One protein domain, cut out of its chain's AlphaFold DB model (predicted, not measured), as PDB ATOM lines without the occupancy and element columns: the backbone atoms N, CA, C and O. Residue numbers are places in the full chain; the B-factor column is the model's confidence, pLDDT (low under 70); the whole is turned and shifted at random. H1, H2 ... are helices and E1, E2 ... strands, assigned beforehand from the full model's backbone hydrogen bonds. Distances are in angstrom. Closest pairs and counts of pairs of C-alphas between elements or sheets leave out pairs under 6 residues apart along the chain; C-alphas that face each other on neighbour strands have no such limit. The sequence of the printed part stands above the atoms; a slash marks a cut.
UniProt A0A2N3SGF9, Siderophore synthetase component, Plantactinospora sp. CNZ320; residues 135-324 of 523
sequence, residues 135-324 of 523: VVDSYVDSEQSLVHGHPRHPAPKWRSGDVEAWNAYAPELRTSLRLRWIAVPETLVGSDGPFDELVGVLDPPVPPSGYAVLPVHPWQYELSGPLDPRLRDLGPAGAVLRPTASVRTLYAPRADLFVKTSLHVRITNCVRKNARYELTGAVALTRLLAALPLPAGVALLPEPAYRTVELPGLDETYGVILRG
ATOM      1  N   VAL A 135     -25.006  -6.849  24.905       88.50
ATOM      2  CA  VAL A 135     -23.847  -7.752  24.837       88.50
ATOM      3  C   VAL A 135     -22.713  -7.092  24.065       88.50
ATOM      4  O   VAL A 135     -21.583  -6.987  24.545       88.50
ATOM      5  N   VAL A 136     -23.036  -6.628  22.861       89.94
ATOM      6  CA  VAL A 136     -22.103  -5.950  21.964       89.94
ATOM      7  C   VAL A 136     -21.648  -4.636  22.574       89.94
ATOM      8  O   VAL A 136     -20.449  -4.372  22.623       89.94
ATOM      9  N   ASP A 137     -22.595  -3.821  23.034       93.56
ATOM     10  CA  ASP A 137     -22.316  -2.470  23.507       93.56
ATOM     11  C   ASP A 137     -21.447  -2.516  24.777       93.56
ATOM     12  O   ASP A 137     -20.504  -1.735  24.900       93.56
ATOM     13  N   SER A 138     -21.668  -3.497  25.668       94.00
ATOM     14  CA  SER A 138     -20.794  -3.768  26.824       94.00
ATOM     15  C   SER A 138     -19.362  -4.090  26.397       94.00
ATOM     16  O   SER A 138     -18.400  -3.525  26.925       94.00
ATOM     17  N   TYR A 139     -19.201  -4.991  25.429       96.88
ATOM     18  CA  TYR A 139     -17.878  -5.393  24.973       96.88
ATOM     19  C   TYR A 139     -17.137  -4.259  24.265       96.88
ATOM     20  O   TYR A 139     -15.980  -3.987  24.595       96.88
ATOM     21  N   VAL A 140     -17.801  -3.576  23.330       96.75
ATOM     22  CA  VAL A 140     -17.231  -2.446  22.591       96.75
ATOM     23  C   VAL A 140     -16.852  -1.322  23.549       96.75
ATOM     24  O   VAL A 140     -15.735  -0.814  23.458       96.75
ATOM     25  N   ASP A 141     -17.712  -0.978  24.513       96.62
ATOM     26  CA  ASP A 141     -17.369   0.028  25.517       96.62
ATOM     27  C   ASP A 141     -16.162  -0.404  26.358       96.62
ATOM     28  O   ASP A 141     -15.250   0.397  26.572       96.62
ATOM     29  N   SER A 142     -16.084  -1.684  26.746       97.50
ATOM     30  CA  SER A 142     -14.939  -2.211  27.496       97.50
ATOM     31  C   SER A 142     -13.625  -2.063  26.716       97.50
ATOM     32  O   SER A 142     -12.649  -1.540  27.255       97.50
ATOM     33  N   GLU A 143     -13.614  -2.404  25.424       97.75
ATOM     34  CA  GLU A 143     -12.456  -2.254  24.532       97.75
ATOM     35  C   GLU A 143     -12.057  -0.792  24.330       97.75
ATOM     36  O   GLU A 143     -10.876  -0.445  24.268       97.75
ATOM     37  N   GLN A 144     -13.052   0.086  24.259       96.50
ATOM     38  CA  GLN A 144     -12.872   1.506  24.010       96.50
ATOM     39  C   GLN A 144     -12.639   2.311  25.298       96.50
ATOM     40  O   GLN A 144     -12.393   3.514  25.219       96.50
ATOM     41  N   SER A 145     -12.684   1.700  26.489       95.88
ATOM     42  CA  SER A 145     -12.559   2.397  27.784       95.88
ATOM     43  C   SER A 145     -11.125   2.553  28.299       95.88
ATOM     44  O   SER A 145     -10.901   3.302  29.251       95.88
ATOM     45  N   LEU A 146     -10.129   1.919  27.664       95.88
ATOM     46  CA  LEU A 146      -8.729   1.926  28.115       95.88
ATOM     47  C   LEU A 146      -8.004   3.258  27.843       95.88
ATOM     48  O   LEU A 146      -6.946   3.288  27.216       95.88
ATOM     49  N   VAL A 147      -8.540   4.378  28.327       95.75
ATOM     50  CA  VAL A 147      -8.082   5.750  28.042       95.75
ATOM     51  C   VAL A 147      -6.654   6.020  28.521       95.75
ATOM     52  O   VAL A 147      -5.920   6.733  27.846       95.75
ATOM     53  N   HIS A 148      -6.217   5.421  29.630       94.00
ATOM     54  CA  HIS A 148      -4.864   5.615  30.173       94.00
ATOM     55  C   HIS A 148      -3.803   4.704  29.529       94.00
ATOM     56  O   HIS A 148      -2.615   5.019  29.556       94.00
ATOM     57  N   GLY A 149      -4.224   3.625  28.860       91.75
ATOM     58  CA  GLY A 149      -3.325   2.648  28.247       91.75
ATOM     59  C   GLY A 149      -2.651   1.742  29.282       91.75
ATOM     60  O   GLY A 149      -3.176   1.531  30.369       91.75
ATOM     61  N   HIS A 150      -1.506   1.165  28.922       91.25
ATOM     62  CA  HIS A 150      -0.817   0.178  29.752       91.25
ATOM     63  C   HIS A 150      -0.212   0.812  31.031       91.25
ATOM     64  O   HIS A 150       0.701   1.633  30.910       91.25
ATOM     65  N   PRO A 151      -0.608   0.395  32.251       90.75
ATOM     66  CA  PRO A 151      -0.222   1.061  33.508       90.75
ATOM     67  C   PRO A 151       1.262   0.901  33.877       90.75
ATOM     68  O   PRO A 151       1.783   1.604  34.738       90.75
ATOM     69  N   ARG A 152       1.965  -0.031  33.221       92.19
ATOM     70  CA  ARG A 152       3.401  -0.302  33.420       92.19
ATOM     71  C   ARG A 152       4.226  -0.132  32.146       92.19
ATOM     72  O   ARG A 152       4.991  -1.022  31.789       92.19
ATOM     73  N   HIS A 153       3.987   0.935  31.390       94.88
ATOM     74  CA  HIS A 153       4.774   1.290  30.206       94.88
ATOM     75  C   HIS A 153       5.032   2.806  30.215       94.88
ATOM     76  O   HIS A 153       4.091   3.546  30.471       94.88
ATOM     77  N   PRO A 154       6.246   3.306  29.915       95.25
ATOM     78  CA  PRO A 154       6.580   4.729  30.096       95.25
ATOM     79  C   PRO A 154       5.822   5.687  29.166       95.25
ATOM     80  O   PRO A 154       5.619   6.849  29.500       95.25
ATOM     81  N   ALA A 155       5.406   5.206  27.996       95.06
ATOM     82  CA  ALA A 155       4.701   5.993  26.985       95.06
ATOM     83  C   ALA A 155       3.504   5.203  26.414       95.06
ATOM     84  O   ALA A 155       3.542   4.770  25.261       95.06
ATOM     85  N   PRO A 156       2.477   4.886  27.226       93.38
ATOM     86  CA  PRO A 156       1.455   3.892  26.880       93.38
ATOM     87  C   PRO A 156       0.510   4.334  25.757       93.38
ATOM     88  O   PRO A 156      -0.127   3.489  25.130       93.38
ATOM     89  N   LYS A 157       0.415   5.644  25.503       93.75
ATOM     90  CA  LYS A 157      -0.382   6.249  24.427       93.75
ATOM     91  C   LYS A 157       0.457   6.804  23.289       93.75
ATOM     92  O   LYS A 157      -0.111   7.321  22.325       93.75
ATOM     93  N   TRP A 158       1.779   6.680  23.372       92.25
ATOM     94  CA  TRP A 158       2.646   7.027  22.261       92.25
ATOM     95  C   TRP A 158       2.483   6.023  21.120       92.25
ATOM     96  O   TRP A 158       2.434   4.809  21.339       92.25
ATOM     97  N   ARG A 159       2.449   6.551  19.897       87.81
ATOM     98  CA  ARG A 159       2.492   5.777  18.660       87.81
ATOM     99  C   ARG A 159       3.371   6.464  17.621       87.81
ATOM    100  O   ARG A 159       3.574   7.674  17.698       87.81
ATOM    101  N   SER A 160       3.870   5.696  16.656       84.06
ATOM    102  CA  SER A 160       4.481   6.261  15.446       84.06
ATOM    103  C   SER A 160       3.413   6.703  14.437       84.06
ATOM    104  O   SER A 160       2.289   6.210  14.471       84.06
ATOM    105  N   GLY A 161       3.774   7.576  13.496       80.88
ATOM    106  CA  GLY A 161       2.867   8.051  12.445       80.88
ATOM    107  C   GLY A 161       2.145   9.352  12.798       80.88
ATOM    108  O   GLY A 161       2.483  10.014  13.781       80.88
ATOM    109  N   ASP A 162       1.178   9.730  11.960       81.50
ATOM    110  CA  ASP A 162       0.467  11.004  12.084       81.50
ATOM    111  C   ASP A 162      -0.533  11.012  13.254       81.50
ATOM    112  O   ASP A 162      -1.371  10.121  13.424       81.50
ATOM    113  N   VAL A 163      -0.433  12.057  14.074       75.50
ATOM    114  CA  VAL A 163      -1.243  12.266  15.275       75.50
ATOM    115  C   VAL A 163      -2.672  12.682  14.923       75.50
ATOM    116  O   VAL A 163      -3.584  12.368  15.693       75.50
ATOM    117  N   GLU A 164      -2.882  13.373  13.798       77.12
ATOM    118  CA  GLU A 164      -4.221  13.749  13.329       77.12
ATOM    119  C   GLU A 164      -4.962  12.548  12.742       77.12
ATOM    120  O   GLU A 164      -6.081  12.265  13.177       77.12
ATOM    121  N   ALA A 165      -4.310  11.773  11.868       82.62
ATOM    122  CA  ALA A 165      -4.861  10.527  11.333       82.62
ATOM    123  C   ALA A 165      -5.320   9.558  12.438       82.62
ATOM    124  O   ALA A 165      -6.371   8.929  12.310       82.62
ATOM    125  N   TRP A 166      -4.598   9.482  13.566       84.81
ATOM    126  CA  TRP A 166      -4.977   8.622  14.697       84.81
ATOM    127  C   TRP A 166      -6.415   8.839  15.171       84.81
ATOM    128  O   TRP A 166      -7.074   7.879  15.565       84.81
ATOM    129  N   ASN A 167      -6.917  10.076  15.150       89.44
ATOM    130  CA  ASN A 167      -8.249  10.369  15.670       89.44
ATOM    131  C   ASN A 167      -9.355   9.583  14.970       89.44
ATOM    132  O   ASN A 167     -10.360   9.280  15.605       89.44
ATOM    133  N   ALA A 168      -9.174   9.255  13.690       90.25
ATOM    134  CA  ALA A 168     -10.139   8.480  12.920       90.25
ATOM    135  C   ALA A 168     -10.157   6.993  13.319       90.25
ATOM    136  O   ALA A 168     -11.130   6.288  13.064       90.25
ATOM    137  N   TYR A 169      -9.095   6.511  13.970       92.56
ATOM    138  CA  TYR A 169      -8.853   5.086  14.211       92.56
ATOM    139  C   TYR A 169      -8.765   4.725  15.706       92.56
ATOM    140  O   TYR A 169      -8.708   3.549  16.056       92.56
ATOM    141  N   ALA A 170      -8.785   5.724  16.592       92.75
ATOM    142  CA  ALA A 170      -8.593   5.569  18.030       92.75
ATOM    143  C   ALA A 170      -9.795   4.907  18.737       92.75
ATOM    144  O   ALA A 170     -10.848   5.546  18.850       92.75
ATOM    145  N   PRO A 171      -9.651   3.707  19.333       95.44
ATOM    146  CA  PRO A 171     -10.725   3.107  20.126       95.44
ATOM    147  C   PRO A 171     -11.142   4.013  21.295       95.44
ATOM    148  O   PRO A 171     -12.318   4.108  21.627       95.44
ATOM    149  N   GLU A 172     -10.215   4.768  21.885       95.44
ATOM    150  CA  GLU A 172     -10.493   5.648  23.024       95.44
ATOM    151  C   GLU A 172     -11.320   6.889  22.658       95.44
ATOM    152  O   GLU A 172     -11.819   7.580  23.550       95.44
ATOM    153  N   LEU A 173     -11.492   7.175  21.366       95.69
ATOM    154  CA  LEU A 173     -12.413   8.199  20.867       95.69
ATOM    155  C   LEU A 173     -13.761   7.613  20.432       95.69
ATOM    156  O   LEU A 173     -14.572   8.328  19.853       95.69
ATOM    157  N   ARG A 174     -14.010   6.332  20.735       96.00
ATOM    158  CA  ARG A 174     -15.205   5.586  20.330       96.00
ATOM    159  C   ARG A 174     -15.457   5.634  18.824       96.00
ATOM    160  O   ARG A 174     -16.584   5.812  18.376       96.00
ATOM    161  N   THR A 175     -14.389   5.495  18.041       95.25
ATOM    162  CA  THR A 175     -14.486   5.530  16.582       95.25
ATOM    163  C   THR A 175     -15.200   4.301  16.028       95.25
ATOM    164  O   THR A 175     -15.252   3.227  16.644       95.25
ATOM    165  N   SER A 176     -15.726   4.483  14.824       95.00
ATOM    166  CA  SER A 176     -16.259   3.457  13.942       95.00
ATOM    167  C   SER A 176     -15.692   3.701  12.538       95.00
ATOM    168  O   SER A 176     -15.381   4.835  12.169       95.00
ATOM    169  N   LEU A 177     -15.469   2.639  11.760       95.38
ATOM    170  CA  LEU A 177     -14.896   2.760  10.416       95.38
ATOM    171  C   LEU A 177     -15.368   1.650   9.483       95.38
ATOM    172  O   LEU A 177     -15.851   0.610   9.924       95.38
ATOM    173  N   ARG A 178     -15.180   1.857   8.180       96.62
ATOM    174  CA  ARG A 178     -15.257   0.796   7.169       96.62
ATOM    175  C   ARG A 178     -13.855   0.424   6.718       96.62
ATOM    176  O   ARG A 178     -12.984   1.287   6.624       96.62
ATOM    177  N   LEU A 179     -13.652  -0.853   6.419       98.00
ATOM    178  CA  LEU A 179     -12.416  -1.331   5.808       98.00
ATOM    179  C   LEU A 179     -12.249  -0.737   4.408       98.00
ATOM    180  O   LEU A 179     -13.234  -0.463   3.714       98.00
ATOM    181  N   ARG A 180     -10.994  -0.569   3.983       97.75
ATOM    182  CA  ARG A 180     -10.675  -0.371   2.571       97.75
ATOM    183  C   ARG A 180     -10.432  -1.733   1.942       97.75
ATOM    184  O   ARG A 180      -9.823  -2.589   2.571       97.75
ATOM    185  N   TRP A 181     -10.886  -1.938   0.719       98.56
ATOM    186  CA  TRP A 181     -10.758  -3.220   0.039       98.56
ATOM    187  C   TRP A 181      -9.800  -3.103  -1.131       98.56
ATOM    188  O   TRP A 181      -9.818  -2.112  -1.861       98.56
ATOM    189  N   ILE A 182      -8.986  -4.135  -1.327       98.50
ATOM    190  CA  ILE A 182      -8.179  -4.291  -2.535       98.50
ATOM    191  C   ILE A 182      -8.526  -5.608  -3.229       98.50
ATOM    192  O   ILE A 182      -8.866  -6.597  -2.577       98.50
ATOM    193  N   ALA A 183      -8.438  -5.617  -4.555       98.50
ATOM    194  CA  ALA A 183      -8.498  -6.816  -5.371       98.50
ATOM    195  C   ALA A 183      -7.074  -7.340  -5.586       98.50
ATOM    196  O   ALA A 183      -6.211  -6.623  -6.103       98.50
ATOM    197  N   VAL A 184      -6.846  -8.600  -5.233       98.56
ATOM    198  CA  VAL A 184      -5.570  -9.309  -5.374       98.56
ATOM    199  C   VAL A 184      -5.739 -10.383  -6.452       98.56
ATOM    200  O   VAL A 184      -6.687 -11.158  -6.342       98.56
ATOM    201  N   PRO A 185      -4.883 -10.455  -7.491       98.50
ATOM    202  CA  PRO A 185      -4.933 -11.554  -8.455       98.50
ATOM    203  C   PRO A 185      -4.884 -12.898  -7.729       98.50
ATOM    204  O   PRO A 185      -4.064 -13.052  -6.826       98.50
ATOM    205  N   GLU A 186      -5.702 -13.871  -8.128       97.81
ATOM    206  CA  GLU A 186      -5.768 -15.182  -7.453       97.81
ATOM    207  C   GLU A 186      -4.393 -15.863  -7.338       97.81
ATOM    208  O   GLU A 186      -4.092 -16.500  -6.334       97.81
ATOM    209  N   THR A 187      -3.510 -15.648  -8.317       97.81
ATOM    210  CA  THR A 187      -2.130 -16.166  -8.331       97.81
ATOM    211  C   THR A 187      -1.209 -15.560  -7.270       97.81
ATOM    212  O   THR A 187      -0.118 -16.077  -7.046       97.81
ATOM    213  N   LEU A 188      -1.621 -14.461  -6.635       98.12
ATOM    214  CA  LEU A 188      -0.893 -13.758  -5.579       98.12
ATOM    215  C   LEU A 188      -1.604 -13.851  -4.224       98.12
ATOM    216  O   LEU A 188      -1.203 -13.166  -3.289       98.12
ATOM    217  N   VAL A 189      -2.671 -14.642  -4.097       98.12
ATOM    218  CA  VAL A 189      -3.391 -14.790  -2.828       98.12
ATOM    219  C   VAL A 189      -2.709 -15.840  -1.964       98.12
ATOM    220  O   VAL A 189      -2.541 -16.987  -2.367       98.12
ATOM    221  N   GLY A 190      -2.377 -15.450  -0.737       97.50
ATOM    222  CA  GLY A 190      -1.942 -16.362   0.312       97.50
ATOM    223  C   GLY A 190      -3.041 -16.493   1.341       97.50
ATOM    224  O   GLY A 190      -3.341 -15.506   2.004       97.50
ATOM    225  N   SER A 191      -3.651 -17.663   1.503       97.69
ATOM    226  CA  SER A 191      -4.733 -17.850   2.476       97.69
ATOM    227  C   SER A 191      -4.812 -19.269   3.011       97.69
ATOM    228  O   SER A 191      -4.373 -20.210   2.356       97.69
ATOM    229  N   ASP A 192      -5.449 -19.413   4.167       97.56
ATOM    230  CA  ASP A 192      -5.884 -20.694   4.718       97.56
ATOM    231  C   ASP A 192      -7.221 -20.500   5.453       97.56
ATOM    232  O   ASP A 192      -7.550 -19.387   5.877       97.56
ATOM    233  N   GLY A 193      -7.983 -21.581   5.608       97.56
ATOM    234  CA  GLY A 193      -9.302 -21.582   6.233       97.56
ATOM    235  C   GLY A 193     -10.430 -21.051   5.337       97.56
ATOM    236  O   GLY A 193     -10.202 -20.686   4.182       97.56
ATOM    237  N   PRO A 194     -11.669 -21.002   5.859       97.56
ATOM    238  CA  PRO A 194     -12.855 -20.574   5.113       97.56
ATOM    239  C   PRO A 194     -12.934 -19.039   4.996       97.56
ATOM    240  O   PRO A 194     -13.900 -18.415   5.429       97.56
ATOM    241  N   PHE A 195     -11.891 -18.399   4.451       98.06
ATOM    242  CA  PHE A 195     -11.784 -16.936   4.436       98.06
ATOM    243  C   PHE A 195     -12.923 -16.268   3.653       98.06
ATOM    244  O   PHE A 195     -13.488 -15.301   4.149       98.06
ATOM    245  N   ASP A 196     -13.279 -16.769   2.464       97.19
ATOM    246  CA  ASP A 196     -14.324 -16.151   1.628       97.19
ATOM    247  C   ASP A 196     -15.718 -16.224   2.265       97.19
ATOM    248  O   ASP A 196     -16.466 -15.250   2.219       97.19
ATOM    249  N   GLU A 197     -16.043 -17.344   2.914       97.00
ATOM    250  CA  GLU A 197     -17.297 -17.515   3.657       97.00
ATOM    251  C   GLU A 197     -17.375 -16.526   4.825       97.00
ATOM    252  O   GLU A 197     -18.351 -15.789   4.967       97.00
ATOM    253  N   LEU A 198     -16.308 -16.458   5.627       97.62
ATOM    254  CA  LEU A 198     -16.258 -15.602   6.809       97.62
ATOM    255  C   LEU A 198     -16.163 -14.118   6.461       97.62
ATOM    256  O   LEU A 198     -16.705 -13.293   7.179       97.62
ATOM    257  N   VAL A 199     -15.470 -13.737   5.389       97.25
ATOM    258  CA  VAL A 199     -15.359 -12.325   4.998       97.25
ATOM    259  C   VAL A 199     -16.611 -11.841   4.261       97.25
ATOM    260  O   VAL A 199     -16.910 -10.647   4.292       97.25
ATOM    261  N   GLY A 200     -17.364 -12.751   3.633       97.12
ATOM    262  CA  GLY A 200     -18.565 -12.439   2.858       97.12
ATOM    263  C   GLY A 200     -19.655 -11.737   3.670       97.12
ATOM    264  O   GLY A 200     -20.308 -10.838   3.150       97.12
ATOM    265  N   VAL A 201     -19.789 -12.052   4.965       96.31
ATOM    266  CA  VAL A 201     -20.766 -11.404   5.869       96.31
ATOM    267  C   VAL A 201     -20.448  -9.934   6.178       96.31
ATOM    268  O   VAL A 201     -21.233  -9.258   6.841       96.31
ATOM    269  N   LEU A 202     -19.293  -9.431   5.733       97.38
ATOM    270  CA  LEU A 202     -18.920  -8.019   5.838       97.38
ATOM    271  C   LEU A 202     -19.344  -7.195   4.616       97.38
ATOM    272  O   LEU A 202     -18.991  -6.017   4.555       97.38
ATOM    273  N   ASP A 203     -20.068  -7.792   3.665       96.94
ATOM    274  CA  ASP A 203     -20.506  -7.179   2.407       96.94
ATOM    275  C   ASP A 203     -19.338  -6.568   1.593       96.94
ATOM    276  O   ASP A 203     -19.329  -5.361   1.314       96.94
ATOM    277  N   PRO A 204     -18.308  -7.364   1.232       97.38
ATOM    278  CA  PRO A 204     -17.191  -6.873   0.432       97.38
ATOM    279  C   PRO A 204     -17.643  -6.428  -0.972       97.38
ATOM    280  O   PRO A 204     -18.610  -6.961  -1.519       97.38
ATOM    281  N   PRO A 205     -16.920  -5.492  -1.615       97.50
ATOM    282  CA  PRO A 205     -17.166  -5.143  -3.011       97.50
ATOM    283  C   PRO A 205     -16.878  -6.335  -3.932       97.50
ATOM    284  O   PRO A 205     -16.011  -7.157  -3.648       97.50
ATOM    285  N   VAL A 206     -17.561  -6.410  -5.075       96.44
ATOM    286  CA  VAL A 206     -17.325  -7.478  -6.058       96.44
ATOM    287  C   VAL A 206     -15.973  -7.249  -6.750       96.44
ATOM    288  O   VAL A 206     -15.793  -6.200  -7.380       96.44
ATOM    289  N   PRO A 207     -15.011  -8.187  -6.660       96.44
ATOM    290  CA  PRO A 207     -13.737  -8.046  -7.346       96.44
ATOM    291  C   PRO A 207     -13.893  -8.340  -8.851       96.44
ATOM    292  O   PRO A 207     -14.814  -9.050  -9.263       96.44
ATOM    293  N   PRO A 208     -12.988  -7.835  -9.707       96.88
ATOM    294  CA  PRO A 208     -12.917  -8.257 -11.105       96.88
ATOM    295  C   PRO A 208     -12.670  -9.768 -11.240       96.88
ATOM    296  O   PRO A 208     -12.069 -10.383 -10.364       96.88
ATOM    297  N   SER A 209     -13.053 -10.356 -12.378       97.12
ATOM    298  CA  SER A 209     -12.768 -11.772 -12.670       97.12
ATOM    299  C   SER A 209     -11.273 -12.093 -12.529       97.12
ATOM    300  O   SER A 209     -10.438 -11.371 -13.080       97.12
ATOM    301  N   GLY A 210     -10.944 -13.187 -11.832       97.75
ATOM    302  CA  GLY A 210      -9.566 -13.619 -11.550       97.75
ATOM    303  C   GLY A 210      -8.889 -12.895 -10.377       97.75
ATOM    304  O   GLY A 210      -7.668 -12.979 -10.226       97.75
ATOM    305  N   TYR A 211      -9.659 -12.153  -9.573       98.50
ATOM    306  CA  TYR A 211      -9.190 -11.475  -8.368       98.50
ATOM    307  C   TYR A 211     -10.016 -11.891  -7.147       98.50
ATOM    308  O   TYR A 211     -11.236 -12.016  -7.224       98.50
ATOM    309  N   ALA A 212      -9.355 -11.993  -5.997       98.25
ATOM    310  CA  ALA A 212      -9.990 -12.120  -4.692       98.25
ATOM    311  C   ALA A 212      -9.984 -10.777  -3.949       98.25
ATOM    312  O   ALA A 212      -9.100  -9.940  -4.149       98.25
ATOM    313  N   VAL A 213     -10.946 -10.582  -3.047       98.06
ATOM    314  CA  VAL A 213     -10.966  -9.423  -2.146       98.06
ATOM    315  C   VAL A 213     -10.079  -9.638  -0.924       98.06
ATOM    316  O   VAL A 213     -10.025 -10.731  -0.350       98.06
ATOM    317  N   LEU A 214      -9.422  -8.561  -0.497       98.56
ATOM    318  CA  LEU A 214      -8.655  -8.487   0.741       98.56
ATOM    319  C   LEU A 214      -9.011  -7.189   1.486       98.56
ATOM    320  O   LEU A 214      -8.817  -6.102   0.930       98.56
ATOM    321  N   PRO A 215      -9.543  -7.269   2.720       98.31
ATOM    322  CA  PRO A 215      -9.744  -6.087   3.540       98.31
ATOM    323  C   PRO A 215      -8.407  -5.554   4.059       98.31
ATOM    324  O   PRO A 215      -7.526  -6.306   4.456       98.31
ATOM    325  N   VAL A 216      -8.271  -4.237   4.109       98.06
ATOM    326  CA  VAL A 216      -7.086  -3.529   4.590       98.06
ATOM    327  C   VAL A 216      -7.542  -2.437   5.550       98.06
ATOM    328  O   VAL A 216      -8.531  -1.737   5.309       98.06
ATOM    329  N   HIS A 217      -6.815  -2.270   6.655       97.38
ATOM    330  CA  HIS A 217      -7.050  -1.143   7.547       97.38
ATOM    331  C   HIS A 217      -6.850   0.164   6.764       97.38
ATOM    332  O   HIS A 217      -5.779   0.331   6.177       97.38
ATOM    333  N   PRO A 218      -7.800   1.118   6.765       95.56
ATOM    334  CA  PRO A 218      -7.668   2.343   5.972       95.56
ATOM    335  C   PRO A 218      -6.359   3.093   6.252       95.56
ATOM    336  O   PRO A 218      -5.637   3.453   5.328       95.56
ATOM    337  N   TRP A 219      -5.967   3.183   7.525       94.00
ATOM    338  CA  TRP A 219      -4.669   3.754   7.889       94.00
ATOM    339  C   TRP A 219      -3.457   2.970   7.365       94.00
ATOM    340  O   TRP A 219      -2.472   3.568   6.952       94.00
ATOM    341  N   GLN A 220      -3.506   1.632   7.352       95.25
ATOM    342  CA  GLN A 220      -2.423   0.837   6.769       95.25
ATOM    343  C   GLN A 220      -2.296   1.121   5.271       95.25
ATOM    344  O   GLN A 220      -1.176   1.223   4.779       95.25
ATOM    345  N   TYR A 221      -3.419   1.277   4.570       94.62
ATOM    346  CA  TYR A 221      -3.428   1.626   3.153       94.62
ATOM    347  C   TYR A 221      -2.774   2.993   2.890       94.62
ATOM    348  O   TYR A 221      -1.979   3.135   1.966       94.62
ATOM    349  N   GLU A 222      -3.052   3.991   3.733       92.00
ATOM    350  CA  GLU A 222      -2.398   5.305   3.662       92.00
ATOM    351  C   GLU A 222      -0.888   5.211   3.942       92.00
ATOM    352  O   GLU A 222      -0.081   5.825   3.247       92.00
ATOM    353  N   LEU A 223      -0.494   4.408   4.937       91.44
ATOM    354  CA  LEU A 223       0.904   4.231   5.342       91.44
ATOM    355  C   LEU A 223       1.741   3.434   4.332       91.44
ATOM    356  O   LEU A 223       2.957   3.613   4.292       91.44
ATOM    357  N   SER A 224       1.134   2.543   3.542       88.81
ATOM    358  CA  SER A 224       1.856   1.713   2.566       88.81
ATOM    359  C   SER A 224       2.329   2.476   1.326       88.81
ATOM    360  O   SER A 224       3.175   1.967   0.595       88.81
ATOM    361  N   GLY A 225       1.822   3.689   1.087       86.81
ATOM    362  CA  GLY A 225       2.119   4.442  -0.130       86.81
ATOM    363  C   GLY A 225       1.424   3.852  -1.370       86.81
ATOM    364  O   GLY A 225       0.365   3.236  -1.241       86.81
ATOM    365  N   PRO A 226       1.973   4.068  -2.583       89.56
ATOM    366  CA  PRO A 226       1.374   3.577  -3.820       89.56
ATOM    367  C   PRO A 226       1.194   2.056  -3.820       89.56
ATOM    368  O   PRO A 226       2.109   1.306  -3.482       89.56
ATOM    369  N   LEU A 227       0.015   1.608  -4.243       93.56
ATOM    370  CA  LEU A 227      -0.313   0.192  -4.354       93.56
ATOM    371  C   LEU A 227       0.551  -0.492  -5.437       93.56
ATOM    372  O   LEU A 227       0.851   0.117  -6.466       93.56
ATOM    373  N   ASP A 228       0.924  -1.762  -5.229       95.75
ATOM    374  CA  ASP A 228       1.595  -2.560  -6.268       95.75
ATOM    375  C   ASP A 228       0.725  -2.592  -7.542       95.75
ATOM    376  O   ASP A 228      -0.478  -2.850  -7.432       95.75
ATOM    377  N   PRO A 229       1.292  -2.374  -8.749       96.19
ATOM    378  CA  PRO A 229       0.524  -2.239  -9.992       96.19
ATOM    379  C   PRO A 229      -0.375  -3.429 -10.350       96.19
ATOM    380  O   PRO A 229      -1.257  -3.304 -11.200       96.19
ATOM    381  N   ARG A 230      -0.134  -4.604  -9.758       96.56
ATOM    382  CA  ARG A 230      -0.934  -5.815  -9.993       96.56
ATOM    383  C   ARG A 230      -2.205  -5.854  -9.150       96.56
ATOM    384  O   ARG A 230      -3.130  -6.587  -9.499       96.56
ATOM    385  N   LEU A 231      -2.244  -5.104  -8.055       97.81
ATOM    386  CA  LEU A 231      -3.381  -5.017  -7.146       97.81
ATOM    387  C   LEU A 231      -4.300  -3.871  -7.586       97.81
ATOM    388  O   LEU A 231      -3.871  -2.930  -8.254       97.81
ATOM    389  N   ARG A 232      -5.581  -3.937  -7.218       97.75
ATOM    390  CA  ARG A 232      -6.556  -2.887  -7.555       97.75
ATOM    391  C   ARG A 232      -7.221  -2.361  -6.301       97.75
ATOM    392  O   ARG A 232      -7.668  -3.141  -5.473       97.75
ATOM    393  N   ASP A 233      -7.324  -1.049  -6.183       97.81
ATOM    394  CA  ASP A 233      -8.082  -0.416  -5.112       97.81
ATOM    395  C   ASP A 233      -9.584  -0.509  -5.400       97.81
ATOM    396  O   ASP A 233     -10.041  -0.089  -6.463       97.81
ATOM    397  N   LEU A 234     -10.345  -1.071  -4.462       98.19
ATOM    398  CA  LEU A 234     -11.808  -1.157  -4.523       98.19
ATOM    399  C   LEU A 234     -12.482  -0.127  -3.601       98.19
ATOM    400  O   LEU A 234     -13.708  -0.038  -3.569       98.19
ATOM    401  N   GLY A 235     -11.696   0.670  -2.871       97.31
ATOM    402  CA  GLY A 235     -12.183   1.733  -2.002       97.31
ATOM    403  C   GLY A 235     -12.769   1.252  -0.665       97.31
ATOM    404  O   GLY A 235     -12.720   0.066  -0.326       97.31
ATOM    405  N   PRO A 236     -13.273   2.191   0.158       97.31
ATOM    406  CA  PRO A 236     -13.939   1.877   1.418       97.31
ATOM    407  C   PRO A 236     -15.346   1.312   1.180       97.31
ATOM    408  O   PRO A 236     -16.159   1.936   0.500       97.31
ATOM    409  N   ALA A 237     -15.657   0.157   1.769       97.38
ATOM    410  CA  ALA A 237     -16.943  -0.519   1.583       97.38
ATOM    411  C   ALA A 237     -17.265  -1.481   2.740       97.38
ATOM    412  O   ALA A 237     -16.428  -1.721   3.614       97.38
ATOM    413  N   GLY A 238     -18.478  -2.037   2.723       96.19
ATOM    414  CA  GLY A 238     -18.915  -3.086   3.642       96.19
ATOM    415  C   GLY A 238     -19.433  -2.603   4.999       96.19
ATOM    416  O   GLY A 238     -19.801  -1.434   5.191       96.19
ATOM    417  N   ALA A 239     -19.483  -3.546   5.939       95.81
ATOM    418  CA  ALA A 239     -19.961  -3.348   7.300       95.81
ATOM    419  C   ALA A 239     -19.185  -2.248   8.045       95.81
ATOM    420  O   ALA A 239     -18.012  -1.987   7.780       95.81
ATOM    421  N   VAL A 240     -19.848  -1.607   9.010       95.12
ATOM    422  CA  VAL A 240     -19.192  -0.696   9.961       95.12
ATOM    423  C   VAL A 240     -18.574  -1.530  11.080       95.12
ATOM    424  O   VAL A 240     -19.255  -2.358  11.689       95.12
ATOM    425  N   LEU A 241     -17.292  -1.304  11.353       96.69
ATOM    426  CA  LEU A 241     -16.525  -1.994  12.380       96.69
ATOM    427  C   LEU A 241     -16.097  -1.038  13.494       96.69
ATOM    428  O   LEU A 241     -15.962   0.172  13.302       96.69
ATOM    429  N   ARG A 242     -15.846  -1.616  14.667       96.44
ATOM    430  CA  ARG A 242     -15.415  -0.942  15.890       96.44
ATOM    431  C   ARG A 242     -13.966  -1.327  16.190       96.44
ATOM    432  O   ARG A 242     -13.708  -2.504  16.457       96.44
ATOM    433  N   PRO A 243     -13.006  -0.387  16.152       96.69
ATOM    434  CA  PRO A 243     -11.655  -0.652  16.622       96.69
ATOM    435  C   PRO A 243     -11.663  -1.078  18.089       96.69
ATOM    436  O   PRO A 243     -12.311  -0.448  18.928       96.69
ATOM    437  N   THR A 244     -10.944  -2.160  18.381       97.06
ATOM    438  CA  THR A 244     -10.710  -2.659  19.745       97.06
ATOM    439  C   THR A 244      -9.477  -1.994  20.363       97.06
ATOM    440  O   THR A 244      -8.773  -1.241  19.687       97.06
ATOM    441  N   ALA A 245      -9.134  -2.306  21.615       95.31
ATOM    442  CA  ALA A 245      -7.957  -1.761  22.296       95.31
ATOM    443  C   ALA A 245      -6.623  -2.040  21.574       95.31
ATOM    444  O   ALA A 245      -5.631  -1.357  21.825       95.31
ATOM    445  N   SER A 246      -6.560  -3.032  20.673       93.44
ATOM    446  CA  SER A 246      -5.359  -3.277  19.863       93.44
ATOM    447  C   SER A 246      -5.269  -2.371  18.632       93.44
ATOM    448  O   SER A 246      -4.283  -2.466  17.900       93.44
ATOM    449  N   VAL A 247      -6.294  -1.547  18.375       94.56
ATOM    450  CA  VAL A 247      -6.512  -0.681  17.199       94.56
ATOM    451  C   VAL A 247      -6.722  -1.468  15.909       94.56
ATOM    452  O   VAL A 247      -7.775  -1.400  15.290       94.56
ATOM    453  N   ARG A 248      -5.742  -2.297  15.549       95.56
ATOM    454  CA  ARG A 248      -5.702  -3.103  14.325       95.56
ATOM    455  C   ARG A 248      -6.651  -4.308  14.292       95.56
ATOM    456  O   ARG A 248      -6.691  -5.015  13.292       95.56
ATOM    457  N   THR A 249      -7.344  -4.589  15.394       97.69
ATOM    458  CA  THR A 249      -8.392  -5.614  15.436       97.69
ATOM    459  C   THR A 249      -9.717  -4.886  15.492       97.69
ATOM    460  O   THR A 249      -9.966  -4.111  16.418       97.69
ATOM    461  N   LEU A 250     -10.540  -5.119  14.484       97.94
ATOM    462  CA  LEU A 250     -11.799  -4.437  14.256       97.94
ATOM    463  C   LEU A 250     -12.927  -5.442  14.491       97.94
ATOM    464  O   LEU A 250     -12.928  -6.510  13.885       97.94
ATOM    465  N   TYR A 251     -13.873  -5.128  15.370       97.81
ATOM    466  CA  TYR A 251     -15.053  -5.960  15.598       97.81
ATOM    467  C   TYR A 251     -16.186  -5.513  14.679       97.81
ATOM    468  O   TYR A 251     -16.482  -4.324  14.632       97.81
ATOM    469  N   ALA A 252     -16.819  -6.438  13.964       96.88
ATOM    470  CA  ALA A 252     -18.025  -6.206  13.178       96.88
ATOM    471  C   ALA A 252     -19.244  -6.713  13.971       96.88
ATOM    472  O   ALA A 252     -19.545  -7.906  13.920       96.88
ATOM    473  N   PRO A 253     -19.976  -5.845  14.697       93.12
ATOM    474  CA  PRO A 253     -20.958  -6.309  15.675       93.12
ATOM    475  C   PRO A 253     -22.128  -7.117  15.118       93.12
ATOM    476  O   PRO A 253     -22.617  -8.042  15.763       93.12
ATOM    477  N   ARG A 254     -22.593  -6.754  13.916       90.69
ATOM    478  CA  ARG A 254     -23.720  -7.429  13.253       90.69
ATOM    479  C   ARG A 254     -23.346  -8.819  12.750       90.69
ATOM    480  O   ARG A 254     -24.176  -9.715  12.798       90.69
ATOM    481  N   ALA A 255     -22.111  -8.972  12.283       93.88
ATOM    482  CA  ALA A 255     -21.573 -10.230  11.781       93.88
ATOM    483  C   ALA A 255     -20.988 -11.111  12.896       93.88
ATOM    484  O   ALA A 255     -20.689 -12.273  12.649       93.88
ATOM    485  N   ASP A 256     -20.793 -10.547  14.093       95.62
ATOM    486  CA  ASP A 256     -20.056 -11.160  15.194       95.62
ATOM    487  C   ASP A 256     -18.714 -11.753  14.724       95.62
ATOM    488  O   ASP A 256     -18.412 -12.929  14.897       95.62
ATOM    489  N   LEU A 257     -17.914 -10.913  14.066       97.81
ATOM    490  CA  LEU A 257     -16.637 -11.299  13.472       97.81
ATOM    491  C   LEU A 257     -15.570 -10.260  13.795       97.81
ATOM    492  O   LEU A 257     -15.814  -9.054  13.738       97.81
ATOM    493  N   PHE A 258     -14.363 -10.724  14.092       98.38
ATOM    494  CA  PHE A 258     -13.202  -9.864  14.262       98.38
ATOM    495  C   PHE A 258     -12.299  -9.932  13.035       98.38
ATOM    496  O   PHE A 258     -11.921 -11.012  12.585       98.38
ATOM    497  N   VAL A 259     -11.897  -8.763  12.545       98.56
ATOM    498  CA  VAL A 259     -10.936  -8.604  11.454       98.56
ATOM    499  C   VAL A 259      -9.659  -8.013  12.027       98.56
ATOM    500  O   VAL A 259      -9.618  -6.846  12.420       98.56
ATOM    501  N   LYS A 260      -8.608  -8.823  12.095       98.38
ATOM    502  CA  LYS A 260      -7.300  -8.421  12.601       98.38
ATOM    503  C   LYS A 260      -6.350  -8.150  11.450       98.38
ATOM    504  O   LYS A 260      -5.777  -9.063  10.865       98.38
ATOM    505  N   THR A 261      -6.170  -6.878  11.142       97.81
ATOM    506  CA  THR A 261      -5.355  -6.399  10.023       97.81
ATOM    507  C   THR A 261      -3.921  -6.106  10.449       97.81
ATOM    508  O   THR A 261      -3.684  -5.734  11.597       97.81
ATOM    509  N   SER A 262      -2.965  -6.171   9.530       96.69
ATOM    510  CA  SER A 262      -1.670  -5.517   9.721       96.69
ATOM    511  C   SER A 262      -1.823  -3.997   9.838       96.69
ATOM    512  O   SER A 262      -2.648  -3.379   9.166       96.69
ATOM    513  N   LEU A 263      -1.012  -3.398  10.711       95.38
ATOM    514  CA  LEU A 263      -0.889  -1.958  10.889       95.38
ATOM    515  C   LEU A 263       0.556  -1.615  11.284       95.38
ATOM    516  O   LEU A 263       0.978  -1.831  12.421       95.38
ATOM    517  N   HIS A 264       1.322  -1.044  10.361       93.19
ATOM    518  CA  HIS A 264       2.732  -0.667  10.500       93.19
ATOM    519  C   HIS A 264       2.941   0.581  11.372       93.19
ATOM    520  O   HIS A 264       3.694   1.499  11.057       93.19
ATOM    521  N   VAL A 265       2.282   0.583  12.523       90.62
ATOM    522  CA  VAL A 265       2.362   1.588  13.567       90.62
ATOM    523  C   VAL A 265       2.953   0.921  14.796       90.62
ATOM    524  O   VAL A 265       2.509  -0.147  15.230       90.62
ATOM    525  N   ARG A 266       3.979   1.542  15.375       89.19
ATOM    526  CA  ARG A 266       4.501   1.133  16.673       89.19
ATOM    527  C   ARG A 266       3.519   1.583  17.743       89.19
ATOM    528  O   ARG A 266       3.328   2.779  17.923       89.19
ATOM    529  N   ILE A 267       2.933   0.630  18.460       87.12
ATOM    530  CA  ILE A 267       2.069   0.868  19.620       87.12
ATOM    531  C   ILE A 267       2.740   0.182  20.801       87.12
ATOM    532  O   ILE A 267       2.966  -1.030  20.751       87.12
ATOM    533  N   THR A 268       3.049   0.930  21.863       86.31
ATOM    534  CA  THR A 268       3.918   0.479  22.970       86.31
ATOM    535  C   THR A 268       5.301   0.045  22.453       86.31
ATOM    536  O   THR A 268       5.989   0.851  21.821       86.31
ATOM    537  N   ASN A 269       5.704  -1.213  22.652       82.06
ATOM    538  CA  ASN A 269       7.024  -1.714  22.258       82.06
ATOM    539  C   ASN A 269       7.068  -2.353  20.859       82.06
ATOM    540  O   ASN A 269       8.149  -2.460  20.280       82.06
ATOM    541  N   CYS A 270       5.921  -2.692  20.261       83.50
ATOM    542  CA  CYS A 270       5.866  -3.476  19.021       83.50
ATOM    543  C   CYS A 270       5.273  -2.697  17.847       83.50
ATOM    544  O   CYS A 270       4.299  -1.955  18.001       83.50
ATOM    545  N   VAL A 271       5.824  -2.923  16.652       86.25
ATOM    546  CA  VAL A 271       5.143  -2.602  15.390       86.25
ATOM    547  C   VAL A 271       4.017  -3.609  15.200       86.25
ATOM    548  O   VAL A 271       4.245  -4.814  15.290       86.25
ATOM    549  N   ARG A 272       2.799  -3.128  14.959       88.56
ATOM    550  CA  ARG A 272       1.597  -3.965  14.901       88.56
ATOM    551  C   ARG A 272       1.356  -4.557  13.506       88.56
ATOM    552  O   ARG A 272       0.243  -4.515  12.988       88.56
ATOM    553  N   LYS A 273       2.364  -5.213  12.933       89.81
ATOM    554  CA  LYS A 273       2.209  -6.057  11.734       89.81
ATOM    555  C   LYS A 273       1.867  -7.503  12.099       89.81
ATOM    556  O   LYS A 273       2.143  -7.915  13.224       89.81
ATOM    557  N   ASN A 274       1.239  -8.230  11.182       90.50
ATOM    558  CA  ASN A 274       1.080  -9.678  11.272       90.50
ATOM    559  C   ASN A 274       2.221 -10.310  10.468       90.50
ATOM    560  O   ASN A 274       2.233 -10.219   9.240       90.50
ATOM    561  N   ALA A 275       3.207 -10.890  11.149       92.00
ATOM    562  CA  ALA A 275       4.301 -11.576  10.470       92.00
ATOM    563  C   ALA A 275       3.785 -12.836   9.763       92.00
ATOM    564  O   ALA A 275       2.789 -13.438  10.174       92.00
ATOM    565  N   ARG A 276       4.494 -13.304   8.731       92.44
ATOM    566  CA  ARG A 276       4.040 -14.470   7.956       92.44
ATOM    567  C   ARG A 276       3.796 -15.720   8.812       92.44
ATOM    568  O   ARG A 276       2.824 -16.438   8.592       92.44
ATOM    569  N   TYR A 277       4.658 -15.964   9.799       92.62
ATOM    570  CA  TYR A 277       4.505 -17.099  10.714       92.62
ATOM    571  C   TYR A 277       3.330 -16.939  11.692       92.62
ATOM    572  O   TYR A 277       2.837 -17.939  12.203       92.62
ATOM    573  N   GLU A 278       2.892 -15.707  11.970       93.94
ATOM    574  CA  GLU A 278       1.744 -15.413  12.840       93.94
ATOM    575  C   GLU A 278       0.441 -15.725  12.103       93.94
ATOM    576  O   GLU A 278      -0.439 -16.365  12.669       93.94
ATOM    577  N   LEU A 279       0.363 -15.372  10.813       95.19
ATOM    578  CA  LEU A 279      -0.776 -15.694   9.948       95.19
ATOM    579  C   LEU A 279      -1.008 -17.208   9.849       95.19
ATOM    580  O   LEU A 279      -2.094 -17.702  10.149       95.19
ATOM    581  N   THR A 280       0.027 -17.958   9.458       94.75
ATOM    582  CA  THR A 280      -0.074 -19.419   9.306       94.75
ATOM    583  C   THR A 280      -0.193 -20.123  10.657       94.75
ATOM    584  O   THR A 280      -0.943 -21.092  10.790       94.75
ATOM    585  N   GLY A 281       0.513 -19.617  11.672       94.62
ATOM    586  CA  GLY A 281       0.488 -20.127  13.036       94.62
ATOM    587  C   GLY A 281      -0.893 -20.044  13.678       94.62
ATOM    588  O   GLY A 281      -1.336 -21.034  14.249       94.62
ATOM    589  N   ALA A 282      -1.600 -18.920  13.536       94.19
ATOM    590  CA  ALA A 282      -2.930 -18.713  14.115       94.19
ATOM    591  C   ALA A 282      -3.955 -19.768  13.663       94.19
ATOM    592  O   ALA A 282      -4.635 -20.387  14.490       94.19
ATOM    593  N   VAL A 283      -4.022 -20.042  12.357       96.31
ATOM    594  CA  VAL A 283      -4.951 -21.038  11.795       96.31
ATOM    595  C   VAL A 283      -4.546 -22.458  12.196       96.31
ATOM    596  O   VAL A 283      -5.393 -23.271  12.578       96.31
ATOM    597  N   ALA A 284      -3.248 -22.769  12.166       95.69
ATOM    598  CA  ALA A 284      -2.755 -24.079  12.580       95.69
ATOM    599  C   ALA A 284      -3.000 -24.341  14.079       95.69
ATOM    600  O   ALA A 284      -3.477 -25.417  14.446       95.69
ATOM    601  N   LEU A 285      -2.749 -23.349  14.937       95.31
ATOM    602  CA  LEU A 285      -3.023 -23.417  16.371       95.31
ATOM    603  C   LEU A 285      -4.520 -23.517  16.651       95.31
ATOM    604  O   LEU A 285      -4.903 -24.318  17.492       95.31
ATOM    605  N   THR A 286      -5.377 -22.809  15.911       96.06
ATOM    606  CA  THR A 286      -6.838 -22.966  16.025       96.06
ATOM    607  C   THR A 286      -7.257 -24.428  15.866       96.06
ATOM    608  O   THR A 286      -8.006 -24.952  16.689       96.06
ATOM    609  N   ARG A 287      -6.723 -25.125  14.854       95.44
ATOM    610  CA  ARG A 287      -7.021 -26.547  14.606       95.44
ATOM    611  C   ARG A 287      -6.486 -27.461  15.712       95.44
ATOM    612  O   ARG A 287      -7.184 -28.382  16.124       95.44
ATOM    613  N   LEU A 288      -5.262 -27.220  16.186       94.06
ATOM    614  CA  LEU A 288      -4.627 -28.037  17.229       94.06
ATOM    615  C   LEU A 288      -5.298 -27.855  18.597       94.06
ATOM    616  O   LEU A 288      -5.532 -28.826  19.314       94.06
ATOM    617  N   LEU A 289      -5.624 -26.612  18.951       94.06
ATOM    618  CA  LEU A 289      -6.206 -26.257  20.242       94.06
ATOM    619  C   LEU A 289      -7.679 -26.664  20.348       94.06
ATOM    620  O   LEU A 289      -8.128 -26.964  21.449       94.06
ATOM    621  N   ALA A 290      -8.408 -26.757  19.230       93.25
ATOM    622  CA  ALA A 290      -9.799 -27.218  19.213       93.25
ATOM    623  C   ALA A 290      -9.986 -28.641  19.776       93.25
ATOM    624  O   ALA A 290     -11.074 -28.979  20.237       93.25
ATOM    625  N   ALA A 291      -8.940 -29.473  19.754       89.62
ATOM    626  CA  ALA A 291      -8.970 -30.830  20.295       89.62
ATOM    627  C   ALA A 291      -8.618 -30.908  21.794       89.62
ATOM    628  O   ALA A 291      -8.700 -31.986  22.385       89.62
ATOM    629  N   LEU A 292      -8.179 -29.805  22.412       91.31
ATOM    630  CA  LEU A 292      -7.779 -29.809  23.816       91.31
ATOM    631  C   LEU A 292      -8.992 -29.654  24.741       91.31
ATOM    632  O   LEU A 292      -9.825 -28.776  24.516       91.31
ATOM    633  N   PRO A 293      -9.076 -30.444  25.826       91.75
ATOM    634  CA  PRO A 293     -10.068 -30.198  26.855       91.75
ATOM    635  C   PRO A 293      -9.726 -28.896  27.588       91.75
ATOM    636  O   PRO A 293      -8.614 -28.729  28.091       91.75
ATOM    637  N   LEU A 294     -10.692 -27.985  27.669       91.12
ATOM    638  CA  LEU A 294     -10.614 -26.798  28.517       91.12
ATOM    639  C   LEU A 294     -11.490 -26.993  29.761       91.12
ATOM    640  O   LEU A 294     -12.517 -27.675  29.680       91.12
ATOM    641  N   PRO A 295     -11.122 -26.401  30.912       91.94
ATOM    642  CA  PRO A 295     -11.999 -26.378  32.075       91.94
ATOM    643  C   PRO A 295     -13.369 -25.778  31.745       91.94
ATOM    644  O   PRO A 295     -13.491 -24.893  30.896       91.94
ATOM    645  N   ALA A 296     -14.404 -26.240  32.450       92.50
ATOM    646  CA  ALA A 296     -15.744 -25.678  32.321       92.50
ATOM    647  C   ALA A 296     -15.717 -24.159  32.558       92.50
ATOM    648  O   ALA A 296     -15.031 -23.673  33.456       92.50
ATOM    649  N   GLY A 297     -16.461 -23.413  31.739       94.94
ATOM    650  CA  GLY A 297     -16.450 -21.952  31.801       94.94
ATOM    651  C   GLY A 297     -15.213 -21.308  31.166       94.94
ATOM    652  O   GLY A 297     -14.993 -20.121  31.375       94.94
ATOM    653  N   VAL A 298     -14.418 -22.026  30.365       97.38
ATOM    654  CA  VAL A 298     -13.310 -21.430  29.601       97.38
ATOM    655  C   VAL A 298     -13.381 -21.822  28.130       97.38
ATOM    656  O   VAL A 298     -13.612 -22.982  27.799       97.38
ATOM    657  N   ALA A 299     -13.169 -20.853  27.241       96.50
ATOM    658  CA  ALA A 299     -13.102 -21.074  25.801       96.50
ATOM    659  C   ALA A 299     -11.934 -20.305  25.171       96.50
ATOM    660  O   ALA A 299     -11.515 -19.270  25.684       96.50
ATOM    661  N   LEU A 300     -11.428 -20.802  24.044       96.38
ATOM    662  CA  LEU A 300     -10.492 -20.089  23.174       96.38
ATOM    663  C   LEU A 300     -11.265 -19.556  21.966       96.38
ATOM    664  O   LEU A 300     -11.960 -20.325  21.302       96.38
ATOM    665  N   LEU A 301     -11.137 -18.263  21.670       97.06
ATOM    666  CA  LEU A 301     -11.703 -17.678  20.459       97.06
ATOM    667  C   LEU A 301     -10.885 -18.147  19.247       97.06
ATOM    668  O   LEU A 301      -9.680 -17.886  19.200       97.06
ATOM    669  N   PRO A 302     -11.509 -18.830  18.272       96.88
ATOM    670  CA  PRO A 302     -10.788 -19.403  17.147       96.88
ATOM    671  C   PRO A 302     -10.346 -18.321  16.162       96.88
ATOM    672  O   PRO A 302     -11.054 -17.340  15.932       96.88
ATOM    673  N   GLU A 303      -9.213 -18.553  15.507       97.88
ATOM    674  CA  GLU A 303      -8.678 -17.748  14.404       97.88
ATOM    675  C   GLU A 303      -8.650 -18.615  13.137       97.88
ATOM    676  O   GLU A 303      -7.587 -19.068  12.708       97.88
ATOM    677  N   PRO A 304      -9.829 -18.960  12.580       97.56
ATOM    678  CA  PRO A 304      -9.963 -20.050  11.616       97.56
ATOM    679  C   PRO A 304      -9.405 -19.746  10.228       97.56
ATOM    680  O   PRO A 304      -9.234 -20.687   9.455       97.56
ATOM    681  N   ALA A 305      -9.172 -18.476   9.884       98.44
ATOM    682  CA  ALA A 305      -8.752 -18.098   8.542       98.44
ATOM    683  C   ALA A 305      -7.787 -16.910   8.527       98.44
ATOM    684  O   ALA A 305      -7.888 -15.995   9.347       98.44
ATOM    685  N   TYR A 306      -6.903 -16.894   7.531       98.19
ATOM    686  CA  TYR A 306      -6.080 -15.731   7.201       98.19
ATOM    687  C   TYR A 306      -6.060 -15.493   5.688       98.19
ATOM    688  O   TYR A 306      -6.267 -16.422   4.904       98.19
ATOM    689  N   ARG A 307      -5.766 -14.257   5.271       98.44
ATOM    690  CA  ARG A 307      -5.425 -13.926   3.881       98.44
ATOM    691  C   ARG A 307      -4.363 -12.833   3.814       98.44
ATOM    692  O   ARG A 307      -4.301 -11.972   4.686       98.44
ATOM    693  N   THR A 308      -3.527 -12.876   2.785       98.12
ATOM    694  CA  THR A 308      -2.514 -11.869   2.471       98.12
ATOM    695  C   THR A 308      -2.137 -11.886   0.980       98.12
ATOM    696  O   THR A 308      -2.720 -12.641   0.197       98.12
ATOM    697  N   VAL A 309      -1.166 -11.057   0.589       98.06
ATOM    698  CA  VAL A 309      -0.569 -11.002  -0.754       98.06
ATOM    699  C   VAL A 309       0.776 -11.743  -0.760       98.06
ATOM    700  O   VAL A 309       1.689 -11.351  -0.042       98.06
ATOM    701  N   GLU A 310       0.932 -12.780  -1.585       96.50
ATOM    702  CA  GLU A 310       2.140 -13.618  -1.746       96.50
ATOM    703  C   GLU A 310       3.253 -12.901  -2.520       96.50
ATOM    704  O   GLU A 310       3.701 -13.323  -3.588       96.50
ATOM    705  N   LEU A 311       3.694 -11.767  -1.985       94.62
ATOM    706  CA  LEU A 311       4.818 -10.998  -2.494       94.62
ATOM    707  C   LEU A 311       5.685 -10.538  -1.322       94.62
ATOM    708  O   LEU A 311       5.129 -10.104  -0.309       94.62
ATOM    709  N   PRO A 312       7.027 -10.574  -1.453       91.94
ATOM    710  CA  PRO A 312       7.924 -10.165  -0.378       91.94
ATOM    711  C   PRO A 312       7.576  -8.780   0.176       91.94
ATOM    712  O   PRO A 312       7.558  -7.793  -0.561       91.94
ATOM    713  N   GLY A 313       7.286  -8.712   1.476       91.12
ATOM    714  CA  GLY A 313       6.952  -7.481   2.192       91.12
ATOM    715  C   GLY A 313       5.468  -7.111   2.134       91.12
ATOM    716  O   GLY A 313       4.956  -6.518   3.085       91.12
ATOM    717  N   LEU A 314       4.743  -7.486   1.074       95.44
ATOM    718  CA  LEU A 314       3.293  -7.274   1.010       95.44
ATOM    719  C   LEU A 314       2.526  -8.307   1.836       95.44
ATOM    720  O   LEU A 314       1.449  -7.996   2.347       95.44
ATOM    721  N   ASP A 315       3.115  -9.484   2.027       93.69
ATOM    722  CA  ASP A 315       2.586 -10.561   2.857       93.69
ATOM    723  C   ASP A 315       2.412 -10.139   4.325       93.69
ATOM    724  O   ASP A 315       1.429 -10.502   4.973       93.69
ATOM    725  N   GLU A 316       3.313  -9.298   4.833       93.69
ATOM    726  CA  GLU A 316       3.194  -8.697   6.165       93.69
ATOM    727  C   GLU A 316       2.447  -7.356   6.152       93.69
ATOM    728  O   GLU A 316       1.874  -6.960   7.168       93.69
ATOM    729  N   THR A 317       2.411  -6.650   5.018       95.31
ATOM    730  CA  THR A 317       1.712  -5.356   4.883       95.31
ATOM    731  C   THR A 317       0.202  -5.505   4.854       95.31
ATOM    732  O   THR A 317      -0.494  -4.715   5.492       95.31
ATOM    733  N   TYR A 318      -0.301  -6.527   4.166       97.25
ATOM    734  CA  TYR A 318      -1.735  -6.730   3.967       97.25
ATOM    735  C   TYR A 318      -2.274  -7.985   4.660       97.25
ATOM    736  O   TYR A 318      -3.403  -8.389   4.401       97.25
ATOM    737  N   GLY A 319      -1.495  -8.591   5.559       97.50
ATOM    738  CA  GLY A 319      -1.915  -9.771   6.308       97.50
ATOM    739  C   GLY A 319      -3.145  -9.516   7.180       97.50
ATOM    740  O   GLY A 319      -3.157  -8.600   8.007       97.50
ATOM    741  N   VAL A 320      -4.160 -10.367   7.040       98.31
ATOM    742  CA  VAL A 320      -5.394 -10.339   7.832       98.31
ATOM    743  C   VAL A 320      -5.664 -11.702   8.446       98.31
ATOM    744  O   VAL A 320      -5.594 -12.710   7.749       98.31
ATOM    745  N   ILE A 321      -6.036 -11.712   9.723       98.56
ATOM    746  CA  ILE A 321      -6.591 -12.871  10.431       98.56
ATOM    747  C   ILE A 321      -8.068 -12.592  10.717       98.56
ATOM    748  O   ILE A 321      -8.422 -11.501  11.175       98.56
ATOM    749  N   LEU A 322      -8.930 -13.573  10.458       98.56
ATOM    750  CA  LEU A 322     -10.330 -13.552  10.874       98.56
ATOM    751  C   LEU A 322     -10.468 -14.355  12.164       98.56
ATOM    752  O   LEU A 322     -10.010 -15.495  12.231       98.56
ATOM    753  N   ARG A 323     -11.096 -13.761  13.180       98.25
ATOM    754  CA  ARG A 323     -11.359 -14.396  14.478       98.25
ATOM    755  C   ARG A 323     -12.860 -14.496  14.722       98.25
ATOM    756  O   ARG A 323     -13.598 -13.549  14.447       98.25
ATOM    757  N   GLY A 324     -13.283 -15.638  15.258       96.12
ATOM    758  CA  GLY A 324     -14.671 -15.906  15.620       96.12
ATOM    759  C   GLY A 324     -15.222 -14.931  16.663       96.12
ATOM    760  O   GLY A 324     -14.481 -14.345  17.456       96.12
TER     761      GLY A 324
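This is residues 135 to 324 of the 523 residues of the protein "Siderophore synthetase component" of Plantactinospora sp. CNZ320 (UniProt A0A2N3SGF9). A strongly twisted sheet of five strands, E2, E10, E11, E6 and E5, has the long helix H5 along one face and a smaller sheet, E3, E1 and E4, partly covering the other face, with the strands of the two sheets crossed. The hairpin of E7 and E8 turns off sharply beyond E6 with H4 packed on E7, and the loop of residues 291 to 298 sticks out beyond H5. The printed part has 190 residues, with six named helices and eleven named strands in the order H1 H2 E1 E2 H3 E3 H4 E4 E5 E6 E7 E8 H5 E9 E10 H6 E11; the neighbour strands are antiparallel and the class is mixed. It is compact, with a radius of gyration of the C-alphas of 16.5 A and spans of 47 by 46 by 30 A.

Begin with the large sheet, which runs, strand beside strand, E2 at residues 189 to 192, E10 at 305 to 309, E11 at 320 to 324, E6 at 257 to 261 and E5 at 249 to 252. Within hydrogen-bond range you find N 190 and O 308 for E2 and E10, 3.0 A, N 307 and O 320 for E10 and E11, 2.9 A, N 258 and O 323 for E11 and E6, 2.9 A, and N 250 and O 259 for the hairpin E5 and E6, 2.8 A. H5, residues 276 to 289, is on this sheet over E10 at a height over the sheet of 8.5 A, along the strands at 14 degrees to E10 on the local plane; their closest C-alphas, those of Val 283 and Ala 305, are 5.8 A apart. H3, residues 195 to 200, is on the opposite face at a height of 8.7 A. The second sheet runs E3 at residues 211 to 216, E1 at 180 to 185 and E4 at 232 to 236, with N 182 and O 214 at 3.0 A and N 183 and O 232 at 2.8 A. The two sheets form a sandwich, two sheets face to face, their facing parts 10.7 A centre to centre and their strands at 69 degrees; Leu 214 and Arg 307 have the closest C-alphas of E3 and E10, 7.1 A apart. H4, residues 218 to 223, stands up from the second sheet over E1 at a height of 10.1 A. E3, H4 and E4 are a split strand-helix-strand unit, two strands running the same way with E1 between them, and its crossover is right-handed. E6 runs on into E7, residues 263 to 267, at 85 degrees, and E7 forms a hairpin with E8, residues 270 to 272, where N 263 and O 272 are 2.8 A apart. The closest C-alphas of H4 and E7, those of Gln 220 and Leu 263, are 5.2 A apart. H6, residues 314 to 317, stands only just at the large sheet's level, at 3.9 A. H2, residues 166 to 169, is close to H4 but not clearly touching, the closest C-alphas, those of Tyr 169 and Trp 219, being 7.7 A apart. H1, residues 135 to 144, is apart from E5, but only just, at 8.1 A; E9, residues 298 to 300, pairs with no named strand. Every O i to N i+4 pair is within hydrogen-bond range in H1, H3 and H4, and 9 of 10 are in H5; H2 and H6 are too short for such a pair.

Find C-alpha 135 at (-23.847, -7.752, 24.837), where H1 begins its 14.4 A. H5 runs 19.9 A from C-alpha 276 at (4.040, -14.470, 7.956). E1 is 16.7 A long, E3 15.3 A and E10 14.3 A; E11, 13.3 A, ends at C-alpha 324, (-14.671, -15.906, 15.620).

The C-alphas farthest apart, those of Pro 229 and Ala 296, are 51.0 A apart. The printed part has no cut; the long links are H1 to H2 and E4 to E5. Mean pLDDT of the printed part is 94.6, and no printed residue is under 70.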